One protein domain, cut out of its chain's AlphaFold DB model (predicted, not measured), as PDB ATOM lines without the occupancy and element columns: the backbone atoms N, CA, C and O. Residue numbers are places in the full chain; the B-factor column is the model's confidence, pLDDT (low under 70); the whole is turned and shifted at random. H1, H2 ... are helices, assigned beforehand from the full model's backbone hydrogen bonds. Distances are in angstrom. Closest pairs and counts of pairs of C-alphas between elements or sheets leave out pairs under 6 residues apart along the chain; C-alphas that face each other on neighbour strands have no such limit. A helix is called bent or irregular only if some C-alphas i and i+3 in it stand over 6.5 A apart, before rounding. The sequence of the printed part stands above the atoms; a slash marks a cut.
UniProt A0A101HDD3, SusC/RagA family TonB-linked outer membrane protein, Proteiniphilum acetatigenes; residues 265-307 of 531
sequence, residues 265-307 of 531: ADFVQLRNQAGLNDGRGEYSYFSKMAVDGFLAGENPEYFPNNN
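What this domain is: This is residues 265 to 307 of the 531 residues of the protein "SusC/RagA family TonB-linked outer membrane protein" of Proteiniphilum acetatigenes (UniProt A0A101HDD3). A small, loosely closed helical hairpin: H1 runs out, a loop of residues 278 to 287 turns the backbone round, and the shorter H2 comes back beside H1. The two helices open like a narrow V, near each other where H1 begins and wider toward the loop, and a tail without a named element, residues 297 to 307, turns back past the V's narrow end. The printed part has 43 residues with two named helices, H1 then H2, and no named strand; its class is all helix. It is only just compact, close to loose, with a radius of gyration of the C-alphas of 10.6 A, and elongated, with spans of 31 by 20 by 12 A.

How they stand to each other: H1, residues 265 to 277, and H2, residues 288 to 296, touch and form a helical hairpin. H1 touches H2 with residues 265 to 269 alone, and the closest C-alphas are those of Ala 265 and Phe 294, 4.9 A apart. Their centres are 12.1 A apart. The helices run opposite ways at a shallow tilt of 32 degrees, only just short of steep. In H1 and H2 every O i to N i+4 pair is within hydrogen-bond range.

Where its parts are: H1 begins at C-alpha 265, (-38.401, -15.717, -29.569), and ends at C-alpha 277, (-25.646, -12.935, -42.529), 18.4 A away. H2 measures 12.0 A from C-alpha 288 to C-alpha 296, which is at (-40.736, -23.312, -25.957). Neither helix is bent.

The domain as a whole: The two C-alphas farthest apart, those of Gly 279 and Asn 307, are 31.9 A apart. The printed part has no cut, and the link from H1 to H2, 10 residues, is short. The mean pLDDT of the printed part is 91.6, and no printed residue is under 70.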
ATOM      1  N   ALA A 265     -38.824 -14.593 -28.729       92.69
ATOM      2  CA  ALA A 265     -38.401 -15.717 -29.569       92.69
ATOM      3  C   ALA A 265     -38.003 -15.272 -30.987       92.69
ATOM      4  O   ALA A 265     -36.914 -15.593 -31.467       92.69
ATOM      5  N   ASP A 266     -38.835 -14.448 -31.617       93.75
ATOM      6  CA  ASP A 266     -38.558 -13.832 -32.912       93.75
ATOM      7  C   ASP A 266     -37.320 -12.936 -32.811       93.75
ATOM      8  O   ASP A 266     -36.462 -12.952 -33.691       93.75
ATOM      9  N   PHE A 267     -37.178 -12.184 -31.711       94.12
ATOM     10  CA  PHE A 267     -36.002 -11.345 -31.483       94.12
ATOM     11  C   PHE A 267     -34.702 -12.158 -31.471       94.12
ATOM     12  O   PHE A 267     -33.745 -11.781 -32.155       94.12
ATOM     13  N   VAL A 268     -34.646 -13.277 -30.735       94.44
ATOM     14  CA  VAL A 268     -33.423 -14.096 -30.677       94.44
ATOM     15  C   VAL A 268     -33.124 -14.787 -32.005       94.44
ATOM     16  O   VAL A 268     -31.960 -14.823 -32.413       94.44
ATOM     17  N   GLN A 269     -34.149 -15.259 -32.722       94.12
ATOM     18  CA  GLN A 269     -33.991 -15.845 -34.056       94.12
ATOM     19  C   GLN A 269     -33.469 -14.819 -35.065       94.12
ATOM     20  O   GLN A 269     -32.470 -15.070 -35.738       94.12
ATOM     21  N   LEU A 270     -34.088 -13.637 -35.131       95.19
ATOM     22  CA  LEU A 270     -33.669 -12.557 -36.026       95.19
ATOM     23  C   LEU A 270     -32.257 -12.069 -35.701       95.19
ATOM     24  O   LEU A 270     -31.478 -11.759 -36.607       95.19
ATOM     25  N   ARG A 271     -31.888 -12.031 -34.416       95.50
ATOM     26  CA  ARG A 271     -30.540 -11.636 -34.010       95.50
ATOM     27  C   ARG A 271     -29.490 -12.656 -34.446       95.50
ATOM     28  O   ARG A 271     -28.433 -12.259 -34.931       95.50
ATOM     29  N   ASN A 272     -29.788 -13.945 -34.329       95.31
ATOM     30  CA  ASN A 272     -28.921 -15.012 -34.825       95.31
ATOM     31  C   ASN A 272     -28.843 -15.045 -36.356       95.31
ATOM     32  O   ASN A 272     -27.747 -15.180 -36.897       95.31
ATOM     33  N   GLN A 273     -29.958 -14.811 -37.057       95.12
ATOM     34  CA  GLN A 273     -29.969 -14.649 -38.513       95.12
ATOM     35  C   GLN A 273     -29.077 -13.482 -38.958       95.12
ATOM     36  O   GLN A 273     -28.350 -13.611 -39.940       95.12
ATOM     37  N   ALA A 274     -29.081 -12.360 -38.230       96.12
ATOM     38  CA  ALA A 274     -28.163 -11.254 -38.498       96.12
ATOM     39  C   ALA A 274     -26.696 -11.691 -38.342       96.12
ATOM     40  O   ALA A 274     -25.878 -11.414 -39.210       96.12
ATOM     41  N   GLY A 275     -26.377 -12.455 -37.293       95.44
ATOM     42  CA  GLY A 275     -25.038 -13.019 -37.104       95.44
ATOM     43  C   GLY A 275     -24.618 -13.997 -38.204       95.44
ATOM     44  O   GLY A 275     -23.464 -13.978 -38.633       95.44
ATOM     45  N   LEU A 276     -25.547 -14.812 -38.704       95.44
ATOM     46  CA  LEU A 276     -25.316 -15.689 -39.852       95.44
ATOM     47  C   LEU A 276     -25.034 -14.879 -41.126       95.44
ATOM     48  O   LEU A 276     -24.065 -15.172 -41.825       95.44
ATOM     49  N   ASN A 277     -25.828 -13.837 -41.387       96.44
ATOM     50  CA  ASN A 277     -25.646 -12.935 -42.529       96.44
ATOM     51  C   ASN A 277     -24.315 -12.164 -42.455       96.44
ATOM     52  O   ASN A 277     -23.699 -11.912 -43.487       96.44
ATOM     53  N   ASP A 278     -23.845 -11.856 -41.244       96.56
ATOM     54  CA  ASP A 278     -22.539 -11.239 -40.975       96.56
ATOM     55  C   ASP A 278     -21.365 -12.242 -41.040       96.56
ATOM     56  O   ASP A 278     -20.214 -11.873 -40.793       96.56
ATOM     57  N   GLY A 279     -21.627 -13.526 -41.319       95.12
ATOM     58  CA  GLY A 279     -20.608 -14.578 -41.408       95.12
ATOM     59  C   GLY A 279     -20.074 -15.079 -40.059       95.12
ATOM     60  O   GLY A 279     -19.041 -15.743 -40.017       95.12
ATOM     61  N   ARG A 280     -20.756 -14.780 -38.944       92.56
ATOM     62  CA  ARG A 280     -20.351 -15.179 -37.578       92.56
ATOM     63  C   ARG A 280     -20.856 -16.563 -37.165       92.56
ATOM     64  O   ARG A 280     -20.417 -17.088 -36.145       92.56
ATOM     65  N   GLY A 281     -21.774 -17.139 -37.941       90.69
ATOM     66  CA  GLY A 281     -22.406 -18.432 -37.676       90.69
ATOM     67  C   GLY A 281     -23.805 -18.330 -37.054       90.69
ATOM     68  O   GLY A 281     -24.200 -17.292 -36.519       90.69
ATOM     69  N   GLU A 282     -24.542 -19.442 -37.139       87.94
ATOM     70  CA  GLU A 282     -25.988 -19.559 -36.867       87.94
ATOM     71  C   GLU A 282     -26.398 -19.271 -35.412       87.94
ATOM     72  O   GLU A 282     -27.489 -18.775 -35.170       87.94
ATOM     73  N   TYR A 283     -25.519 -19.506 -34.434       90.50
ATOM     74  CA  TYR A 283     -25.796 -19.301 -33.002       90.50
ATOM     75  C   TYR A 283     -24.790 -18.347 -32.346       90.50
ATOM     76  O   TYR A 283     -24.340 -18.562 -31.221       90.50
ATOM     77  N   SER A 284     -24.379 -17.313 -33.083       89.88
ATOM     78  CA  SER A 284     -23.316 -16.392 -32.657       89.88
ATOM     79  C   SER A 284     -23.731 -15.417 -31.550       89.88
ATOM     80  O   SER A 284     -22.887 -15.044 -30.737       89.88
ATOM     81  N   TYR A 285     -25.001 -15.000 -31.498       91.12
ATOM     82  CA  TYR A 285     -25.505 -14.088 -30.462       91.12
ATOM     83  C   TYR A 285     -26.225 -14.827 -29.333       91.12
ATOM     84  O   TYR A 285     -26.020 -14.507 -28.163       91.12
ATOM     85  N   PHE A 286     -27.049 -15.813 -29.678       92.88
ATOM     86  CA  PHE A 286     -27.788 -16.646 -28.736       92.88
ATOM     87  C   PHE A 286     -27.493 -18.115 -29.010       92.88
ATOM     88  O   PHE A 286     -27.563 -18.567 -30.154       92.88
ATOM     89  N   SER A 287     -27.187 -18.875 -27.957       93.62
ATOM     90  CA  SER A 287     -26.974 -20.317 -28.077       93.62
ATOM     91  C   SER A 287     -28.255 -21.017 -28.534       93.62
ATOM     92  O   SER A 287     -29.361 -20.534 -28.286       93.62
ATOM     93  N   LYS A 288     -28.119 -22.198 -29.147       92.06
ATOM     94  CA  LYS A 288     -29.278 -23.011 -29.538       92.06
ATOM     95  C   LYS A 288     -30.225 -23.271 -28.360       92.06
ATOM     96  O   LYS A 288     -31.426 -23.113 -28.508       92.06
ATOM     97  N   MET A 289     -29.677 -23.570 -27.180       91.06
ATOM     98  CA  MET A 289     -30.453 -23.744 -25.947       91.06
ATOM     99  C   MET A 289     -31.270 -22.496 -25.592       91.06
ATOM    100  O   MET A 289     -32.422 -22.625 -25.197       91.06
ATOM    101  N   ALA A 290     -30.694 -21.297 -25.725       90.50
ATOM    102  CA  ALA A 290     -31.422 -20.065 -25.445       90.50
ATOM    103  C   ALA A 290     -32.555 -19.848 -26.456       90.50
ATOM    104  O   ALA A 290     -33.670 -19.522 -26.060       90.50
ATOM    105  N   VAL A 291     -32.291 -20.079 -27.746       92.06
ATOM    106  CA  VAL A 291     -33.312 -19.980 -28.803       92.06
ATOM    107  C   VAL A 291     -34.450 -20.972 -28.567       92.06
ATOM    108  O   VAL A 291     -35.610 -20.568 -28.570       92.06
ATOM    109  N   ASP A 292     -34.127 -22.241 -28.313       92.88
ATOM    110  CA  ASP A 292     -35.113 -23.283 -28.019       92.88
ATOM    111  C   ASP A 292     -35.923 -22.932 -26.755       92.88
ATOM    112  O   ASP A 292     -37.141 -23.086 -26.749       92.88
ATOM    113  N   GLY A 293     -35.273 -22.387 -25.717       92.88
ATOM    114  CA  GLY A 293     -35.926 -21.938 -24.483       92.88
ATOM    115  C   GLY A 293     -36.943 -20.815 -24.711       92.88
ATOM    116  O   GLY A 293     -38.080 -20.913 -24.250       92.88
ATOM    117  N   PHE A 294     -36.583 -19.783 -25.486       92.75
ATOM    118  CA  PHE A 294     -37.517 -18.708 -25.846       92.75
ATOM    119  C   PHE A 294     -38.666 -19.191 -26.744       92.75
ATOM    120  O   PHE A 294     -39.780 -18.688 -26.608       92.75
ATOM    121  N   LEU A 295     -38.424 -20.159 -27.637       90.81
ATOM    122  CA  LEU A 295     -39.462 -20.744 -28.498       90.81
ATOM    123  C   LEU A 295     -40.438 -21.632 -27.724       90.81
ATOM    124  O   LEU A 295     -41.638 -21.600 -27.991       90.81
ATOM    125  N   ALA A 296     -39.927 -22.423 -26.781       91.00
ATOM    126  CA  ALA A 296     -40.736 -23.312 -25.957       91.00
ATOM    127  C   ALA A 296     -41.513 -22.556 -24.864       91.00
ATOM    128  O   ALA A 296     -42.522 -23.057 -24.370       91.00
ATOM    129  N   GLY A 297     -41.058 -21.354 -24.483       85.25
ATOM    130  CA  GLY A 297     -41.635 -20.591 -23.372       85.25
ATOM    131  C   GLY A 297     -41.407 -21.251 -22.008       85.25
ATOM    132  O   GLY A 297     -42.121 -20.964 -21.046       85.25
ATOM    133  N   GLU A 298     -40.436 -22.159 -21.919       83.50
ATOM    134  CA  GLU A 298     -40.055 -22.825 -20.677       83.50
ATOM    135  C   GLU A 298     -39.276 -21.860 -19.776       83.50
ATOM    136  O   GLU A 298     -38.601 -20.963 -20.261       83.50
ATOM    137  N   ASN A 299     -39.344 -22.039 -18.452       84.69
ATOM    138  CA  ASN A 299     -38.624 -21.219 -17.465       84.69
ATOM    139  C   ASN A 299     -38.703 -19.690 -17.715       84.69
ATOM    140  O   ASN A 299     -37.684 -19.066 -18.029       84.69
ATOM    141  N   PRO A 300     -39.875 -19.055 -17.507       83.31
ATOM    142  CA  PRO A 300     -40.091 -17.630 -17.796       83.31
ATOM    143  C   PRO A 300     -39.138 -16.659 -17.079       83.31
ATOM    144  O   PRO A 300     -38.991 -15.520 -17.503       83.31
ATOM    145  N   GLU A 301     -38.488 -17.094 -15.999       86.62
ATOM    146  CA  GLU A 301     -37.469 -16.317 -15.285       86.62
ATOM    147  C   GLU A 301     -36.160 -16.184 -16.087       86.62
ATOM    148  O   GLU A 301     -35.524 -15.133 -16.064       86.62
ATOM    149  N   TYR A 302     -35.786 -17.221 -16.844       86.06
ATOM    150  CA  TYR A 302     -34.580 -17.241 -17.681       86.06
ATOM    151  C   TYR A 302     -34.867 -16.867 -19.138       86.06
ATOM    152  O   TYR A 302     -34.009 -16.278 -19.799       86.06
ATOM    153  N   PHE A 303     -36.074 -17.166 -19.626       90.69
ATOM    154  CA  PHE A 303     -36.513 -16.876 -20.992       90.69
ATOM    155  C   PHE A 303     -37.788 -16.009 -21.002       90.69
ATOM    156  O   PHE A 303     -38.838 -16.442 -21.483       90.69
ATOM    157  N   PRO A 304     -37.740 -14.776 -20.457       90.69
ATOM    158  CA  PRO A 304     -38.922 -13.934 -20.323       90.69
ATOM    159  C   PRO A 304     -39.439 -13.442 -21.677       90.69
ATOM    160  O   PRO A 304     -38.681 -13.006 -22.549       90.69
ATOM    161  N   ASN A 305     -40.762 -13.419 -21.813       90.56
ATOM    162  CA  ASN A 305     -41.472 -12.813 -22.936       90.56
ATOM    163  C   ASN A 305     -42.530 -11.841 -22.401       90.56
ATOM    164  O   ASN A 305     -43.722 -12.135 -22.367       90.56
ATOM    165  N   ASN A 306     -42.059 -10.698 -21.901       89.19
ATOM    166  CA  ASN A 306     -42.904  -9.731 -21.211       89.19
ATOM    167  C   ASN A 306     -43.538  -8.749 -22.196       89.19
ATOM    168  O   ASN A 306     -42.839  -8.015 -22.901       89.19
ATOM    169  N   ASN A 307     -44.866  -8.635 -22.156       88.88
ATOM    170  CA  ASN A 307     -45.567  -7.524 -22.787       88.88
ATOM    171  C   ASN A 307     -45.482  -6.283 -21.887       88.88
ATOM    172  O   ASN A 307     -46.399  -5.961 -21.129       88.88
TER     173      ASN A 307